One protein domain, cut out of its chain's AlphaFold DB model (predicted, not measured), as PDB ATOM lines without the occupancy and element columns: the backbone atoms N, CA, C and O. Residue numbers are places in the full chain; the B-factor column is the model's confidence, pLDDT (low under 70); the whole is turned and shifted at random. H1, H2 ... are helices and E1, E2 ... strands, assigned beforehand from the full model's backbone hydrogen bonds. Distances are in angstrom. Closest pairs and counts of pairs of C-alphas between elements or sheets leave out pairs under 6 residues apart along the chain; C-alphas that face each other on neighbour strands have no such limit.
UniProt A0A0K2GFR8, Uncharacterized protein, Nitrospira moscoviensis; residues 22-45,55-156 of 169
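Overview. This is residues 22 to 45 and 55 to 156 of the 169 residues of an uncharacterized protein of Nitrospira moscoviensis (UniProt A0A0K2GFR8). Helix H4 sits in the middle, crossed by long H2, with H3 packed on it elsewhere; one end of H1 meets H2, and a small hairpin, E1 and E2, lies at the rim. The printed part has 126 residues, with four named helices and two named strands in the order H1 H2 E1 E2 H3 H4 and antiparallel sheet E1 - E2; of the 66 residues in named elements helices hold 60, mostly helix; compact, radius of gyration of the C-alphas 15.4 A, spans 44 by 38 by 23 A.

Arrangement. In the hairpin of E1 (109 to 111) and E2 (116 to 118), N 111 and O 116 are within hydrogen-bond range, 3.0 A. H3 (120 to 129) touches H4 (142 to 154), closest C-alphas Gln 121 and Met 144, 6.6 A, at a steep tilt of 66 degrees. H2 (57 to 79) and H4 touch about perpendicular, 87 degrees, closest C-alphas Gly 74 and Leu 147, 4.3 A. H1 (22 to 35) touches H2 with residues 31 to 35 alone, closest C-alphas Val 34 and Ala 72, 6.0 A, at a shallow tilt of 24 degrees, opposite ways. Every helix O i to N i+4 pair is within hydrogen-bond range.

Along the chain. H1, 20.1 A, begins at C-alpha 22 (14.328, -14.322, -12.338); H2 spans 33.2 A, E1 6.3 A, E2 5.9 A, H3 14.3 A; H4, 18.4 A, ends at C-alpha 154 (12.690, -20.198, -34.054).

Size, cuts and confidence. The farthest C-alphas, Asp 56 and Asn 88, are 46.2 A apart. Residues 46 to 54 are not printed; C-alphas 45 and 55 are 6.2 A apart. The links H2 to E1 and H3 to H4 are long. Residues 22 to 45 have pLDDT under 70.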
ATOM      1  N   VAL A  22      13.894 -14.079 -10.959       50.25
ATOM      2  CA  VAL A  22      14.328 -14.322 -12.338       50.25
ATOM      3  C   VAL A  22      13.425 -15.303 -13.108       50.25
ATOM      4  O   VAL A  22      13.237 -15.056 -14.292       50.25
ATOM      5  N   PRO A  23      12.784 -16.346 -12.526       57.38
ATOM      6  CA  PRO A  23      11.952 -17.233 -13.335       57.38
ATOM      7  C   PRO A  23      10.694 -16.528 -13.851       57.38
ATOM      8  O   PRO A  23      10.446 -16.515 -15.049       57.38
ATOM      9  N   VAL A  24       9.900 -15.907 -12.971       57.03
ATOM     10  CA  VAL A  24       8.562 -15.408 -13.339       57.03
ATOM     11  C   VAL A  24       8.645 -14.225 -14.297       57.03
ATOM     12  O   VAL A  24       7.876 -14.175 -15.250       57.03
ATOM     13  N   TRP A  25       9.591 -13.306 -14.087       54.19
ATOM     14  CA  TRP A  25       9.778 -12.171 -14.994       54.19
ATOM     15  C   TRP A  25      10.284 -12.608 -16.371       54.19
ATOM     16  O   TRP A  25       9.803 -12.093 -17.370       54.19
ATOM     17  N   VAL A  26      11.186 -13.594 -16.445       64.56
ATOM     18  CA  VAL A  26      11.658 -14.137 -17.729       64.56
ATOM     19  C   VAL A  26      10.550 -14.911 -18.448       64.56
ATOM     20  O   VAL A  26      10.389 -14.744 -19.652       64.56
ATOM     21  N   TYR A  27       9.751 -15.709 -17.731       59.75
ATOM     22  CA  TYR A  27       8.589 -16.390 -18.317       59.75
ATOM     23  C   TYR A  27       7.517 -15.400 -18.788       59.75
ATOM     24  O   TYR A  27       6.960 -15.573 -19.868       59.75
ATOM     25  N   ALA A  28       7.242 -14.349 -18.012       58.84
ATOM     26  CA  ALA A  28       6.308 -13.297 -18.402       58.84
ATOM     27  C   ALA A  28       6.823 -12.505 -19.611       58.84
ATOM     28  O   ALA A  28       6.056 -12.254 -20.535       58.84
ATOM     29  N   GLN A  29       8.118 -12.176 -19.644       61.62
ATOM     30  CA  GLN A  29       8.737 -11.489 -20.775       61.62
ATOM     31  C   GLN A  29       8.681 -12.347 -22.043       61.62
ATOM     32  O   GLN A  29       8.188 -11.864 -23.053       61.62
ATOM     33  N   ARG A  30       9.062 -13.633 -21.983       64.81
ATOM     34  CA  ARG A  30       8.933 -14.551 -23.130       64.81
ATOM     35  C   ARG A  30       7.488 -14.665 -23.616       64.81
ATOM     36  O   ARG A  30       7.240 -14.614 -24.815       64.81
ATOM     37  N   ALA A  31       6.517 -14.749 -22.703       59.72
ATOM     38  CA  ALA A  31       5.103 -14.772 -23.074       59.72
ATOM     39  C   ALA A  31       4.653 -13.475 -23.781       59.72
ATOM     40  O   ALA A  31       3.868 -13.538 -24.728       59.72
ATOM     41  N   MET A  32       5.155 -12.309 -23.360       59.56
ATOM     42  CA  MET A  32       4.891 -11.021 -24.019       59.56
ATOM     43  C   MET A  32       5.623 -10.886 -25.361       59.56
ATOM     44  O   MET A  32       5.050 -10.363 -26.321       59.56
ATOM     45  N   ASP A  33       6.845 -11.404 -25.467       63.53
ATOM     46  CA  ASP A  33       7.615 -11.430 -26.712       63.53
ATOM     47  C   ASP A  33       6.884 -12.270 -27.769       63.53
ATOM     48  O   ASP A  33       6.801 -11.852 -28.920       63.53
ATOM     49  N   VAL A  34       6.242 -13.383 -27.372       60.28
ATOM     50  CA  VAL A  34       5.397 -14.202 -28.265       60.28
ATOM     51  C   VAL A  34       4.116 -13.472 -28.717       60.28
ATOM     52  O   VAL A  34       3.649 -13.657 -29.840       60.28
ATOM     53  N   GLN A  35       3.550 -12.593 -27.887       54.97
ATOM     54  CA  GLN A  35       2.371 -11.790 -28.257       54.97
ATOM     55  C   GLN A  35       2.712 -10.610 -29.179       54.97
ATOM     56  O   GLN A  35       1.868 -10.159 -29.952       54.97
ATOM     57  N   THR A  36       3.947 -10.113 -29.113       57.22
ATOM     58  CA  THR A  36       4.416  -8.937 -29.864       57.22
ATOM     59  C   THR A  36       5.307  -9.294 -31.057       57.22
ATOM     60  O   THR A  36       5.919  -8.406 -31.648       57.22
ATOM     61  N   LEU A  37       5.349 -10.578 -31.447       57.69
ATOM     62  CA  LEU A  37       6.214 -11.084 -32.516       57.69
ATOM     63  C   LEU A  37       6.049 -10.273 -33.817       57.69
ATOM     64  O   LEU A  37       4.962 -10.276 -34.414       57.69
ATOM     65  N   PRO A  38       7.122  -9.611 -34.293       52.97
ATOM     66  CA  PRO A  38       7.104  -8.880 -35.552       52.97
ATOM     67  C   PRO A  38       6.712  -9.806 -36.711       52.97
ATOM     68  O   PRO A  38       7.281 -10.886 -36.866       52.97
ATOM     69  N   GLY A  39       5.743  -9.381 -37.523       56.28
ATOM     70  CA  GLY A  39       5.284 -10.099 -38.717       56.28
ATOM     71  C   GLY A  39       3.972 -10.875 -38.559       56.28
ATOM     72  O   GLY A  39       3.299 -11.083 -39.560       56.28
ATOM     73  N   LEU A  40       3.552 -11.240 -37.339       60.59
ATOM     74  CA  LEU A  40       2.221 -11.838 -37.129       60.59
ATOM     75  C   LEU A  40       1.130 -10.775 -36.946       60.59
ATOM     76  O   LEU A  40       0.023 -10.924 -37.444       60.59
ATOM     77  N   THR A  41       1.427  -9.681 -36.246       56.69
ATOM     78  CA  THR A  41       0.410  -8.716 -35.792       56.69
ATOM     79  C   THR A  41       0.017  -7.660 -36.829       56.69
ATOM     80  O   THR A  41      -0.975  -6.961 -36.637       56.69
ATOM     81  N   SER A  42       0.774  -7.521 -37.921       58.31
ATOM     82  CA  SER A  42       0.579  -6.461 -38.922       58.31
ATOM     83  C   SER A  42      -0.126  -6.915 -40.201       58.31
ATOM     84  O   SER A  42      -0.431  -6.075 -41.047       58.31
ATOM     85  N   GLU A  43      -0.361  -8.215 -40.388       61.94
ATOM     86  CA  GLU A  43      -0.913  -8.735 -41.637       61.94
ATOM     87  C   GLU A  43      -2.435  -8.895 -41.543       61.94
ATOM     88  O   GLU A  43      -2.953  -9.797 -40.896       61.94
ATOM     89  N   VAL A  44      -3.160  -7.964 -42.168       62.12
ATOM     90  CA  VAL A  44      -4.630  -7.848 -42.066       62.12
ATOM     91  C   VAL A  44      -5.348  -8.564 -43.223       62.12
ATOM     92  O   VAL A  44      -6.558  -8.780 -43.175       62.12
ATOM     93  N   GLN A  45      -4.608  -8.953 -44.266       66.31
ATOM     94  CA  GLN A  45      -5.086  -9.745 -45.398       66.31
ATOM     95  C   GLN A  45      -3.974 -10.671 -45.883       66.31
ATOM     96  O   GLN A  45      -2.836 -10.241 -46.046       66.31
ATOM     97  N   LEU A  55      -8.080 -14.314 -48.044       86.81
ATOM     98  CA  LEU A  55      -8.731 -14.611 -46.777       86.81
ATOM     99  C   LEU A  55      -9.338 -13.341 -46.178       86.81
ATOM    100  O   LEU A  55      -8.738 -12.258 -46.219       86.81
ATOM    101  N   ASP A  56     -10.523 -13.477 -45.582       88.88
ATOM    102  CA  ASP A  56     -11.139 -12.379 -44.855       88.88
ATOM    103  C   ASP A  56     -10.337 -12.042 -43.588       88.88
ATOM    104  O   ASP A  56      -9.664 -12.886 -42.986       88.88
ATOM    105  N   ARG A  57     -10.440 -10.784 -43.155       86.19
ATOM    106  CA  ARG A  57      -9.686 -10.260 -42.013       86.19
ATOM    107  C   ARG A  57      -9.876 -11.086 -40.739       86.19
ATOM    108  O   ARG A  57      -8.906 -11.315 -40.024       86.19
ATOM    109  N   LYS A  58     -11.098 -11.542 -40.446       89.25
ATOM    110  CA  LYS A  58     -11.380 -12.295 -39.217       89.25
ATOM    111  C   LYS A  58     -10.661 -13.642 -39.248       89.25
ATOM    112  O   LYS A  58     -10.126 -14.057 -38.221       89.25
ATOM    113  N   THR A  59     -10.626 -14.305 -40.401       89.56
ATOM    114  CA  THR A  59      -9.887 -15.562 -40.589       89.56
ATOM    115  C   THR A  59      -8.388 -15.367 -40.380       89.56
ATOM    116  O   THR A  59      -7.780 -16.117 -39.615       89.56
ATOM    117  N   VAL A  60      -7.798 -14.321 -40.970       86.12
ATOM    118  CA  VAL A  60      -6.371 -14.002 -40.782       86.12
ATOM    119  C   VAL A  60      -6.048 -13.688 -39.318       86.12
ATOM    120  O   VAL A  60      -5.097 -14.241 -38.765       86.12
ATOM    121  N   GLU A  61      -6.863 -12.860 -38.658       85.38
ATOM    122  CA  GLU A  61      -6.701 -12.513 -37.238       85.38
ATOM    123  C   GLU A  61      -6.841 -13.750 -36.331       85.38
ATOM    124  O   GLU A  61      -6.058 -13.930 -35.397       85.38
ATOM    125  N   THR A  62      -7.800 -14.634 -36.625       89.25
ATOM    126  CA  THR A  62      -8.032 -15.868 -35.856       89.25
ATOM    127  C   THR A  62      -6.854 -16.826 -35.990       89.25
ATOM    128  O   THR A  62      -6.314 -17.255 -34.972       89.25
ATOM    129  N   GLY A  63      -6.405 -17.107 -37.219       89.19
ATOM    130  CA  GLY A  63      -5.263 -17.995 -37.455       89.19
ATOM    131  C   GLY A  63      -3.962 -17.447 -36.863       89.19
ATOM    132  O   GLY A  63      -3.174 -18.195 -36.292       89.19
ATOM    133  N   THR A  64      -3.765 -16.127 -36.923       86.69
ATOM    134  CA  THR A  64      -2.628 -15.447 -36.282       86.69
ATOM    135  C   THR A  64      -2.647 -15.650 -34.772       86.69
ATOM    136  O   THR A  64      -1.640 -16.052 -34.189       86.69
ATOM    137  N   LYS A  65      -3.792 -15.404 -34.130       89.25
ATOM    138  CA  LYS A  65      -3.944 -15.578 -32.685       89.25
ATOM    139  C   LYS A  65      -3.724 -17.032 -32.268       89.25
ATOM    140  O   LYS A  65      -3.007 -17.286 -31.305       89.25
ATOM    141  N   GLU A  66      -4.304 -17.980 -32.999       93.00
ATOM    142  CA  GLU A  66      -4.129 -19.408 -32.729       93.00
ATOM    143  C   GLU A  66      -2.654 -19.821 -32.841       93.00
ATOM    144  O   GLU A  66      -2.127 -20.484 -31.946       93.00
ATOM    145  N   LEU A  67      -1.946 -19.353 -33.874       91.81
ATOM    146  CA  LEU A  67      -0.514 -19.603 -34.023       91.81
ATOM    147  C   LEU A  67       0.299 -19.017 -32.856       91.81
ATOM    148  O   LEU A  67       1.177 -19.702 -32.332       91.81
ATOM    149  N   GLN A  68      -0.005 -17.797 -32.398       89.69
ATOM    150  CA  GLN A  68       0.649 -17.209 -31.217       89.69
ATOM    151  C   GLN A  68       0.421 -18.049 -29.958       89.69
ATOM    152  O   GLN A  68       1.362 -18.294 -29.204       89.69
ATOM    153  N   GLU A  69      -0.807 -18.517 -29.732       93.44
ATOM    154  CA  GLU A  69      -1.137 -19.367 -28.586       93.44
ATOM    155  C   GLU A  69      -0.381 -20.704 -28.634       93.44
ATOM    156  O   GLU A  69       0.105 -21.178 -27.604       93.44
ATOM    157  N   MET A  70      -0.222 -21.287 -29.825       96.50
ATOM    158  CA  MET A  70       0.544 -22.520 -30.023       96.50
ATOM    159  C   MET A  70       2.046 -22.313 -29.814       96.50
ATOM    160  O   MET A  70       2.672 -23.127 -29.139       96.50
ATOM    161  N   ILE A  71       2.618 -21.211 -30.309       94.38
ATOM    162  CA  ILE A  71       4.025 -20.857 -30.065       94.38
ATOM    163  C   ILE A  71       4.263 -20.616 -28.568       94.38
ATOM    164  O   ILE A  71       5.240 -21.119 -28.023       94.38
ATOM    165  N   ALA A  72       3.360 -19.909 -27.881       93.69
ATOM    166  CA  ALA A  72       3.479 -19.632 -26.447       93.69
ATOM    167  C   ALA A  72       3.376 -20.912 -25.606       93.69
ATOM    168  O   ALA A  72       4.118 -21.101 -24.640       93.69
ATOM    169  N   LEU A  73       2.466 -21.817 -25.978       96.38
ATOM    170  CA  LEU A  73       2.389 -23.132 -25.354       96.38
ATOM    171  C   LEU A  73       3.665 -23.938 -25.618       96.38
ATOM    172  O   LEU A  73       4.193 -24.547 -24.690       96.38
ATOM    173  N   GLY A  74       4.176 -23.917 -26.848       96.50
ATOM    174  CA  GLY A  74       5.412 -24.590 -27.222       96.50
ATOM    175  C   GLY A  74       6.609 -24.086 -26.422       96.50
ATOM    176  O   GLY A  74       7.330 -24.907 -25.869       96.50
ATOM    177  N   ASP A  75       6.755 -22.768 -26.258       95.56
ATOM    178  CA  ASP A  75       7.789 -22.146 -25.419       95.56
ATOM    179  C   ASP A  75       7.708 -22.633 -23.968       95.56
ATOM    180  O   ASP A  75       8.704 -23.069 -23.384       95.56
ATOM    181  N   LYS A  76       6.499 -22.640 -23.394       95.75
ATOM    182  CA  LYS A  76       6.274 -23.145 -22.037       95.75
ATOM    183  C   LYS A  76       6.693 -24.605 -21.915       95.75
ATOM    184  O   LYS A  76       7.399 -24.955 -20.970       95.75
ATOM    185  N   LEU A  77       6.251 -25.460 -22.837       96.75
ATOM    186  CA  LEU A  77       6.618 -26.874 -22.850       96.75
ATOM    187  C   LEU A  77       8.144 -27.012 -22.966       96.75
ATOM    188  O   LEU A  77       8.758 -27.649 -22.115       96.75
ATOM    189  N   TRP A  78       8.769 -26.338 -23.932       96.38
ATOM    190  CA  TRP A  78      10.206 -26.403 -24.223       96.38
ATOM    191  C   TRP A  78      11.107 -26.175 -23.000       96.38
ATOM    192  O   TRP A  78      12.177 -26.783 -22.878       96.38
ATOM    193  N   HIS A  79      10.651 -25.325 -22.078       95.44
ATOM    194  CA  HIS A  79      11.362 -24.925 -20.865       95.44
ATOM    195  C   HIS A  79      10.933 -25.675 -19.592       95.44
ATOM    196  O   HIS A  79      11.596 -25.558 -18.558       95.44
ATOM    197  N   SER A  80       9.848 -26.449 -19.639       94.69
ATOM    198  CA  SER A  80       9.285 -27.113 -18.460       94.69
ATOM    199  C   SER A  80      10.074 -28.356 -18.057       94.69
ATOM    200  O   SER A  80      10.489 -29.150 -18.898       94.69
ATOM    201  N   ARG A  81      10.256 -28.541 -16.744       96.19
ATOM    202  CA  ARG A  81      11.056 -29.631 -16.145       96.19
ATOM    203  C   ARG A  81      10.239 -30.575 -15.264       96.19
ATOM    204  O   ARG A  81      10.765 -31.560 -14.764       96.19
ATOM    205  N   ASP A  82       8.975 -30.247 -15.058       94.56
ATOM    206  CA  ASP A  82       8.034 -30.856 -14.118       94.56
ATOM    207  C   ASP A  82       6.760 -31.358 -14.824       94.56
ATOM    208  O   ASP A  82       5.717 -31.551 -14.202       94.56
ATOM    209  N   LEU A  83       6.841 -31.588 -16.137       95.12
ATOM    210  CA  LEU A  83       5.754 -32.137 -16.947       95.12
ATOM    211  C   LEU A  83       5.955 -33.632 -17.229       95.12
ATOM    212  O   LEU A  83       7.076 -34.128 -17.129       95.12
ATOM    213  N   PRO A  84       4.905 -34.365 -17.663       95.56
ATOM    214  CA  PRO A  84       5.019 -35.788 -17.988       95.56
ATOM    215  C   PRO A  84       6.135 -36.128 -18.987       95.56
ATOM    216  O   PRO A  84       6.673 -37.229 -18.937       95.56
ATOM    217  N   MET A  85       6.509 -35.199 -19.870       95.75
ATOM    218  CA  MET A  85       7.603 -35.363 -20.833       95.75
ATOM    219  C   MET A  85       9.020 -35.193 -20.247       95.75
ATOM    220  O   MET A  85       9.997 -35.398 -20.961       95.75
ATOM    221  N   SER A  86       9.137 -34.831 -18.968       96.38
ATOM    222  CA  SER A  86      10.386 -34.521 -18.259       96.38
ATOM    223  C   SER A  86      10.655 -35.536 -17.143       96.38
ATOM    224  O   SER A  86      10.872 -35.164 -15.991       96.38
ATOM    225  N   GLY A  87      10.614 -36.835 -17.455       96.75
ATOM    226  CA  GLY A  87      10.669 -37.903 -16.446       96.75
ATOM    227  C   GLY A  87      11.944 -37.927 -15.593       96.75
ATOM    228  O   GLY A  87      11.900 -38.364 -14.447       96.75
ATOM    229  N   ASN A  88      13.056 -37.392 -16.104       96.81
ATOM    230  CA  ASN A  88      14.307 -37.202 -15.359       96.81
ATOM    231  C   ASN A  88      14.618 -35.731 -15.012       96.81
ATOM    232  O   ASN A  88      15.761 -35.390 -14.702       96.81
ATOM    233  N   GLY A  89      13.623 -34.840 -15.076       96.00
ATOM    234  CA  GLY A  89      13.778 -33.417 -14.761       96.00
ATOM    235  C   GLY A  89      14.513 -32.591 -15.824       96.00
ATOM    236  O   GLY A  89      14.855 -31.429 -15.561       96.00
ATOM    237  N   GLN A  90      14.777 -33.168 -17.002       95.81
ATOM    238  CA  GLN A  90      15.307 -32.452 -18.163       95.81
ATOM    239  C   GLN A  90      14.186 -31.827 -19.006       95.81
ATOM    240  O   GLN A  90      13.072 -32.344 -19.095       95.81
ATOM    241  N   ALA A  91      14.513 -30.696 -19.628       95.44
ATOM    242  CA  ALA A  91      13.675 -29.983 -20.588       95.44
ATOM    243  C   ALA A  91      14.399 -29.903 -21.936       95.44
ATOM    244  O   ALA A  91      15.629 -29.973 -21.977       95.44
ATOM    245  N   CYS A  92      13.660 -29.682 -23.025       95.94
ATOM    246  CA  CYS A  92      14.220 -29.535 -24.373       95.94
ATOM    247  C   CYS A  92      15.319 -28.458 -24.420       95.94
ATOM    248  O   CYS A  92      16.395 -28.682 -24.980       95.94
ATOM    249  N   ASN A  93      15.082 -27.329 -23.743       95.12
ATOM    250  CA  ASN A  93      16.002 -26.193 -23.685       95.12
ATOM    251  C   ASN A  93      17.380 -26.505 -23.072       95.12
ATOM    252  O   ASN A  93      18.325 -25.753 -23.277       95.12
ATOM    253  N   MET A  94      17.515 -27.598 -22.314       93.62
ATOM    254  CA  MET A  94      18.794 -27.964 -21.690       93.62
ATOM    255  C   MET A  94      19.844 -28.388 -22.726       93.62
ATOM    256  O   MET A  94      21.034 -28.194 -22.494       93.62
ATOM    257  N   CYS A  95      19.402 -28.940 -23.862       93.38
ATOM    258  CA  CYS A  95      20.272 -29.363 -24.966       93.38
ATOM    259  C   CYS A  95      20.066 -28.522 -26.235       93.38
ATOM    260  O   CYS A  95      20.981 -28.390 -27.043       93.38
ATOM    261  N   HIS A  96      18.873 -27.954 -26.418       93.25
ATOM    262  CA  HIS A  96      18.492 -27.203 -27.609       93.25
ATOM    263  C   HIS A  96      17.984 -25.810 -27.215       93.25
ATOM    264  O   HIS A  96      16.775 -25.585 -27.134       93.25
ATOM    265  N   ALA A  97      18.915 -24.887 -26.958       91.44
ATOM    266  CA  ALA A  97      18.606 -23.528 -26.512       91.44
ATOM    267  C   ALA A  97      17.628 -22.824 -27.472       91.44
ATOM    268  O   ALA A  97      17.931 -22.679 -28.659       91.44
ATOM    269  N   ASP A  98      16.443 -22.462 -26.967       86.81
ATOM    270  CA  ASP A  98      15.343 -21.813 -27.704       86.81
ATOM    271  C   ASP A  98      14.994 -22.498 -29.052       86.81
ATOM    272  O   ASP A  98      14.553 -21.864 -30.006       86.81
ATOM    273  N   GLY A  99      15.244 -23.807 -29.189       86.69
ATOM    274  CA  GLY A  99      14.984 -24.552 -30.429       86.69
ATOM    275  C   GLY A  99      15.923 -24.238 -31.603       86.69
ATOM    276  O   GLY A  99      15.753 -24.820 -32.674       86.69
ATOM    277  N   SER A 100      16.935 -23.390 -31.420       82.00
ATOM    278  CA  SER A 100      17.801 -22.856 -32.492       82.00
ATOM    279  C   SER A 100      18.633 -23.894 -33.258       82.00
ATOM    280  O   SER A 100      18.985 -23.677 -34.407       82.00
ATOM    281  N   VAL A 101      18.942 -25.032 -32.636       85.44
ATOM    282  CA  VAL A 101      19.825 -26.082 -33.195       85.44
ATOM    283  C   VAL A 101      19.064 -27.352 -33.594       85.44
ATOM    284  O   VAL A 101      19.617 -28.451 -33.638       85.44
ATOM    285  N   THR A 102      17.750 -27.241 -33.787       90.31
ATOM    286  CA  THR A 102      16.873 -28.398 -34.044       90.31
ATOM    287  C   THR A 102      16.697 -28.693 -35.532       90.31
ATOM    288  O   THR A 102      16.429 -29.843 -35.891       90.31
ATOM    289  N   HIS A 103      16.919 -27.688 -36.384       91.75
ATOM    290  CA  HIS A 103      16.871 -27.773 -37.844       91.75
ATOM    291  C   HIS A 103      15.596 -28.447 -38.398       91.75
ATOM    292  O   HIS A 103      15.701 -29.446 -39.132       91.75
ATOM    293  N   PRO A 104      14.381 -27.980 -38.029       93.94
ATOM    294  CA  PRO A 104      13.121 -28.544 -38.516       93.94
ATOM    295  C   PRO A 104      12.984 -28.478 -40.046       93.94
ATOM    296  O   PRO A 104      12.391 -29.378 -40.630       93.94
ATOM    297  N   GLU A 105      13.605 -27.496 -40.705       94.00
ATOM    298  CA  GLU A 105      13.613 -27.281 -42.162       94.00
ATOM    299  C   GLU A 105      14.217 -28.440 -42.971       94.00
ATOM    300  O   GLU A 105      14.061 -28.508 -44.189       94.00
ATOM    301  N   THR A 106      14.911 -29.356 -42.295       94.50
ATOM    302  CA  THR A 106      15.532 -30.536 -42.911       94.50
ATOM    303  C   THR A 106      14.660 -31.790 -42.840       94.50
ATOM    304  O   THR A 106      15.006 -32.828 -43.410       94.50
ATOM    305  N   TYR A 107      13.544 -31.733 -42.107       95.12
ATOM    306  CA  TYR A 107      12.592 -32.834 -41.996       95.12
ATOM    307  C   TYR A 107      11.600 -32.833 -43.176       95.12
ATOM    308  O   TYR A 107      11.245 -31.767 -43.672       95.12
ATOM    309  N   PRO A 108      11.103 -34.008 -43.617       96.00
ATOM    310  CA  PRO A 108      11.393 -35.351 -43.104       96.00
ATOM    311  C   PRO A 108      12.789 -35.860 -43.497       96.00
ATOM    312  O   PRO A 108      13.297 -35.560 -44.573       96.00
ATOM    313  N   LYS A 109      13.418 -36.663 -42.627       94.31
ATOM    314  CA  LYS A 109      14.754 -37.228 -42.892       94.31
ATOM    315  C   LYS A 109      14.984 -38.569 -42.214       94.31
ATOM    316  O   LYS A 109      14.343 -38.886 -41.214       94.31
ATOM    317  N   TYR A 110      15.925 -39.350 -42.743       94.44
ATOM    318  CA  TYR A 110      16.328 -40.607 -42.117       94.44
ATOM    319  C   TYR A 110      16.945 -40.347 -40.740       94.44
ATOM    320  O   TYR A 110      17.891 -39.565 -40.603       94.44
ATOM    321  N   LYS A 111      16.411 -41.003 -39.708       94.50
ATOM    322  CA  LYS A 111      16.929 -40.926 -38.340       94.50
ATOM    323  C   LYS A 111      17.428 -42.308 -37.928       94.50
ATOM    324  O   LYS A 111      16.602 -43.186 -37.690       94.50
ATOM    325  N   PRO A 112      18.750 -42.517 -37.779       93.50
ATOM    326  CA  PRO A 112      19.295 -43.808 -37.354       93.50
ATOM    327  C   PRO A 112      18.715 -44.313 -36.029       93.50
ATOM    328  O   PRO A 112      18.595 -45.512 -35.822       93.50
ATOM    329  N   GLN A 113      18.314 -43.392 -35.147       93.31
ATOM    330  CA  GLN A 113      17.689 -43.699 -33.861       93.31
ATOM    331  C   GLN A 113      16.321 -44.381 -33.999       93.31
ATOM    332  O   GLN A 113      15.911 -45.109 -33.099       93.31
ATOM    333  N   LEU A 114      15.619 -44.113 -35.102       95.25
ATOM    334  CA  LEU A 114      14.294 -44.649 -35.402       95.25
ATOM    335  C   LEU A 114      14.346 -45.752 -36.470       95.25
ATOM    336  O   LEU A 114      13.485 -46.621 -36.492       95.25
ATOM    337  N   GLY A 115      15.377 -45.755 -37.320       96.75
ATOM    338  CA  GLY A 115      15.561 -46.747 -38.379       96.75
ATOM    339  C   GLY A 115      14.773 -46.454 -39.660       96.75
ATOM    340  O   GLY A 115      14.844 -47.244 -40.602       96.75
ATOM    341  N   HIS A 116      14.073 -45.319 -39.737       96.25
ATOM    342  CA  HIS A 116      13.279 -44.896 -40.894       96.25
ATOM    343  C   HIS A 116      13.357 -43.381 -41.140       96.25
ATOM    344  O   HIS A 116      13.976 -42.630 -40.380       96.25
ATOM    345  N   VAL A 117      12.757 -42.934 -42.248       96.44
ATOM    346  CA  VAL A 117      12.524 -41.510 -42.524       96.44
ATOM    347  C   VAL A 117      11.429 -41.015 -41.591       96.44
ATOM    348  O   VAL A 117      10.284 -41.426 -41.726       96.44
ATOM    349  N   ALA A 118      11.796 -40.144 -40.660       96.00
ATOM    350  CA  ALA A 118      10.907 -39.653 -39.623       96.00
ATOM    351  C   ALA A 118      10.494 -38.203 -39.881       96.00
ATOM    352  O   ALA A 118      11.253 -37.401 -40.439       96.00
ATOM    353  N   THR A 119       9.303 -37.868 -39.409       96.94
ATOM    354  CA  THR A 119       8.829 -36.501 -39.194       96.94
ATOM    355  C   THR A 119       9.524 -35.866 -37.987       96.94
ATOM    356  O   THR A 119      10.160 -36.537 -37.165       96.94
ATOM    357  N   VAL A 120       9.392 -34.545 -37.852       96.12
ATOM    358  CA  VAL A 120       9.922 -33.836 -36.684       96.12
ATOM    359  C   VAL A 120       9.225 -34.283 -35.393       96.12
ATOM    360  O   VAL A 120       9.898 -34.489 -34.385       96.12
ATOM    361  N   GLN A 121       7.909 -34.535 -35.426       97.94
ATOM    362  CA  GLN A 121       7.138 -34.998 -34.263       97.94
ATOM    363  C   GLN A 121       7.552 -36.394 -33.790       97.94
ATOM    364  O   GLN A 121       7.665 -36.625 -32.588       97.94
ATOM    365  N   GLU A 122       7.838 -37.320 -34.710       98.06
ATOM    366  CA  GLU A 122       8.376 -38.636 -34.346       98.06
ATOM    367  C   GLU A 122       9.727 -38.509 -33.638       98.06
ATOM    368  O   GLU A 122       9.955 -39.159 -32.614       98.06
ATOM    369  N   MET A 123      10.608 -37.627 -34.128       96.56
ATOM    370  CA  MET A 123      11.875 -37.372 -33.444       96.56
ATOM    371  C   MET A 123      11.663 -36.712 -32.076       96.56
ATOM    372  O   MET A 123      12.332 -37.088 -31.117       96.56
ATOM    373  N   MET A 124      10.729 -35.765 -31.953       97.12
ATOM    374  CA  MET A 124      10.379 -35.166 -30.662       97.12
ATOM    375  C   MET A 124       9.880 -36.223 -29.672       97.12
ATOM    376  O   MET A 124      10.342 -36.259 -28.533       97.12
ATOM    377  N   GLY A 125       9.013 -37.136 -30.115       98.00
ATOM    378  CA  GLY A 125       8.559 -38.267 -29.307       98.00
ATOM    379  C   GLY A 125       9.716 -39.146 -28.826       98.00
ATOM    380  O   GLY A 125       9.769 -39.502 -27.647       98.00
ATOM    381  N   TRP A 126      10.687 -39.428 -29.696       97.69
ATOM    382  CA  TRP A 126      11.904 -40.151 -29.322       97.69
ATOM    383  C   TRP A 126      12.757 -39.385 -28.299       97.69
ATOM    384  O   TRP A 126      13.193 -39.974 -27.311       97.69
ATOM    385  N   CYS A 127      12.951 -38.074 -28.482       96.25
ATOM    386  CA  CYS A 127      13.683 -37.220 -27.539       96.25
ATOM    387  C   CYS A 127      13.027 -37.192 -26.148       96.25
ATOM    388  O   CYS A 127      13.716 -37.211 -25.126       96.25
ATOM    389  N   ILE A 128      11.693 -37.178 -26.104       98.06
ATOM    390  CA  ILE A 128      10.935 -37.237 -24.853       98.06
ATOM    391  C   ILE A 128      11.112 -38.605 -24.180       98.06
ATOM    392  O   ILE A 128      11.384 -38.670 -22.983       98.06
ATOM    393  N   ALA A 129      10.981 -39.696 -24.938       98.06
ATOM    394  CA  ALA A 129      11.047 -41.049 -24.391       98.06
ATOM    395  C   ALA A 129      12.449 -41.433 -23.900       98.06
ATOM    396  O   ALA A 129      12.583 -42.053 -22.849       98.06
ATOM    397  N   ILE A 130      13.488 -41.101 -24.673       97.44
ATOM    398  CA  ILE A 130      14.836 -41.638 -24.470       97.44
ATOM    399  C   ILE A 130      15.710 -40.663 -23.652       97.44
ATOM    400  O   ILE A 130      15.978 -40.975 -22.490       97.44
ATOM    401  N   PRO A 131      16.123 -39.481 -24.163       96.25
ATOM    402  CA  PRO A 131      16.841 -38.478 -23.371       96.25
ATOM    403  C   PRO A 131      16.117 -38.004 -22.107       96.25
ATOM    404  O   PRO A 131      16.721 -37.992 -21.034       96.25
ATOM    405  N   ASN A 132      14.840 -37.620 -22.204       97.56
ATOM    406  CA  ASN A 132      14.117 -37.044 -21.061       97.56
ATOM    407  C   ASN A 132      13.469 -38.100 -20.154       97.56
ATOM    408  O   ASN A 132      12.963 -37.754 -19.085       97.56
ATOM    409  N   GLN A 133      13.459 -39.374 -20.570       97.88
ATOM    410  CA  GLN A 133      12.813 -40.481 -19.849       97.88
ATOM    411  C   GLN A 133      11.347 -40.187 -19.477       97.88
ATOM    412  O   GLN A 133      10.836 -40.668 -18.466       97.88
ATOM    413  N   GLY A 134      10.681 -39.345 -20.268       97.56
ATOM    414  CA  GLY A 134       9.311 -38.906 -20.054       97.56
ATOM    415  C   GLY A 134       8.300 -39.694 -20.877       97.56
ATOM    416  O   GLY A 134       8.631 -40.605 -21.634       97.56
ATOM    417  N   LYS A 135       7.035 -39.301 -20.749       97.94
ATOM    418  CA  LYS A 135       5.917 -39.804 -21.544       97.94
ATOM    419  C   LYS A 135       5.735 -38.936 -22.798       97.94
ATOM    420  O   LYS A 135       5.358 -37.771 -22.652       97.94
ATOM    421  N   PRO A 136       5.950 -39.478 -24.012       97.75
ATOM    422  CA  PRO A 136       5.691 -38.757 -25.252       97.75
ATOM    423  C   PRO A 136       4.224 -38.359 -25.391       97.75
ATOM    424  O   PRO A 136       3.325 -39.105 -24.988       97.75
ATOM    425  N   TYR A 137       3.984 -37.203 -26.007       98.19
ATOM    426  CA  TYR A 137       2.649 -36.829 -26.457       98.19
ATOM    427  C   TYR A 137       2.273 -37.598 -27.734       98.19
ATOM    428  O   TYR A 137       3.164 -37.950 -28.514       98.19
ATOM    429  N   PRO A 138       0.977 -37.873 -27.970       98.25
ATOM    430  CA  PRO A 138       0.526 -38.450 -29.231       98.25
ATOM    431  C   PRO A 138       0.893 -37.562 -30.426       98.25
ATOM    432  O   PRO A 138       0.884 -36.335 -30.322       98.25
ATOM    433  N   LEU A 139       1.158 -38.182 -31.577       97.81
ATOM    434  CA  LEU A 139       1.321 -37.448 -32.834       97.81
ATOM    435  C   LEU A 139       0.055 -36.635 -33.133       97.81
ATOM    436  O   LEU A 139      -1.061 -37.123 -32.945       97.81
ATOM    437  N   GLY A 140       0.234 -35.389 -33.568       97.56
ATOM    438  CA  GLY A 140      -0.860 -34.458 -33.844       97.56
ATOM    439  C   GLY A 140      -1.601 -33.929 -32.609       97.56
ATOM    440  O   GLY A 140      -2.602 -33.231 -32.772       97.56
ATOM    441  N   SER A 141      -1.157 -34.240 -31.381       98.56
ATOM    442  CA  SER A 141      -1.758 -33.644 -30.181       98.56
ATOM    443  C   SER A 141      -1.495 -32.140 -30.122       98.56
ATOM    444  O   SER A 141      -0.553 -31.628 -30.733       98.56
ATOM    445  N   LYS A 142      -2.295 -31.419 -29.329       98.31
ATOM    446  CA  LYS A 142      -2.100 -29.982 -29.102       98.31
ATOM    447  C   LYS A 142      -0.677 -29.678 -28.618       98.31
ATOM    448  O   LYS A 142      -0.057 -28.735 -29.089       98.31
ATOM    449  N   GLU A 143      -0.149 -30.477 -27.702       98.19
ATOM    450  CA  GLU A 143       1.196 -30.312 -27.150       98.19
ATOM    451  C   GLU A 143       2.282 -30.579 -28.194       98.19
ATOM    452  O   GLU A 143       3.227 -29.801 -28.296       98.19
ATOM    453  N   MET A 144       2.137 -31.640 -28.996       98.19
ATOM    454  CA  MET A 144       3.118 -31.964 -30.032       98.19
ATOM    455  C   MET A 144       3.130 -30.909 -31.149       98.19
ATOM    456  O   MET A 144       4.197 -30.450 -31.551       98.19
ATOM    457  N   ASN A 145       1.950 -30.445 -31.574       98.44
ATOM    458  CA  ASN A 145       1.823 -29.353 -32.541       98.44
ATOM    459  C   ASN A 145       2.381 -28.032 -31.985       98.44
ATOM    460  O   ASN A 145       2.959 -27.249 -32.731       98.44
ATOM    461  N   ALA A 146       2.232 -27.769 -30.682       98.25
ATOM    462  CA  ALA A 146       2.766 -26.564 -30.048       98.25
ATOM    463  C   ALA A 146       4.300 -26.580 -29.997       98.25
ATOM    464  O   ALA A 146       4.939 -25.583 -30.333       98.25
ATOM    465  N   LEU A 147       4.899 -27.722 -29.638       97.56
ATOM    466  CA  LEU A 147       6.351 -27.918 -29.694       97.56
ATOM    467  C   LEU A 147       6.888 -27.724 -31.119       97.56
ATOM    468  O   LEU A 147       7.879 -27.020 -31.308       97.56
ATOM    469  N   GLU A 148       6.216 -28.291 -32.123       97.31
ATOM    470  CA  GLU A 148       6.587 -28.116 -33.529       97.31
ATOM    471  C   GLU A 148       6.448 -26.664 -34.001       97.31
ATOM    472  O   GLU A 148       7.346 -26.152 -34.672       97.31
ATOM    473  N   ALA A 149       5.359 -25.979 -33.635       96.44
ATOM    474  CA  ALA A 149       5.143 -24.575 -33.977       96.44
ATOM    475  C   ALA A 149       6.250 -23.686 -33.397       96.44
ATOM    476  O   ALA A 149       6.812 -22.857 -34.110       96.44
ATOM    477  N   TYR A 150       6.611 -23.896 -32.128       95.62
ATOM    478  CA  TYR A 150       7.709 -23.178 -31.485       95.62
ATOM    479  C   TYR A 150       9.066 -23.479 -32.138       95.62
ATOM    480  O   TYR A 150       9.850 -22.564 -32.396       95.62
ATOM    481  N   MET A 151       9.334 -24.744 -32.463       94.50
ATOM    482  CA  MET A 151      10.562 -25.151 -33.146       94.50
ATOM    483  C   MET A 151      10.703 -24.474 -34.518       94.50
ATOM    484  O   MET A 151      11.729 -23.855 -34.802       94.50
ATOM    485  N   ASN A 152       9.660 -24.540 -35.350       93.94
ATOM    486  CA  ASN A 152       9.644 -23.912 -36.673       93.94
ATOM    487  C   ASN A 152       9.708 -22.389 -36.581       93.94
ATOM    488  O   ASN A 152      10.412 -21.758 -37.365       93.94
ATOM    489  N   TRP A 153       9.029 -21.786 -35.603       91.75
ATOM    490  CA  TRP A 153       9.090 -20.345 -35.391       91.75
ATOM    491  C   TRP A 153      10.527 -19.865 -35.176       91.75
ATOM    492  O   TRP A 153      10.951 -18.898 -35.808       91.75
ATOM    493  N   ASN A 154      11.299 -20.559 -34.339       90.81
ATOM    494  CA  ASN A 154      12.690 -20.198 -34.054       90.81
ATOM    495  C   ASN A 154      13.661 -20.483 -35.212       90.81
ATOM    496  O   ASN A 154      14.760 -19.939 -35.219       90.81
ATOM    497  N   ASN A 155      13.245 -21.262 -36.216       90.88
ATOM    498  CA  ASN A 155      14.037 -21.584 -37.411       90.88
ATOM    499  C   ASN A 155      13.428 -20.995 -38.700       90.88
ATOM    500  O   ASN A 155      13.782 -21.383 -39.812       90.88
ATOM    501  N   ARG A 156      12.496 -20.043 -38.582       89.19
ATOM    502  CA  ARG A 156      11.854 -19.408 -39.740       89.19
ATOM    503  C   ARG A 156      12.873 -18.662 -40.606       89.19
ATOM    504  O   ARG A 156      13.800 -18.038 -40.097       89.19
TER     505      ARG A 156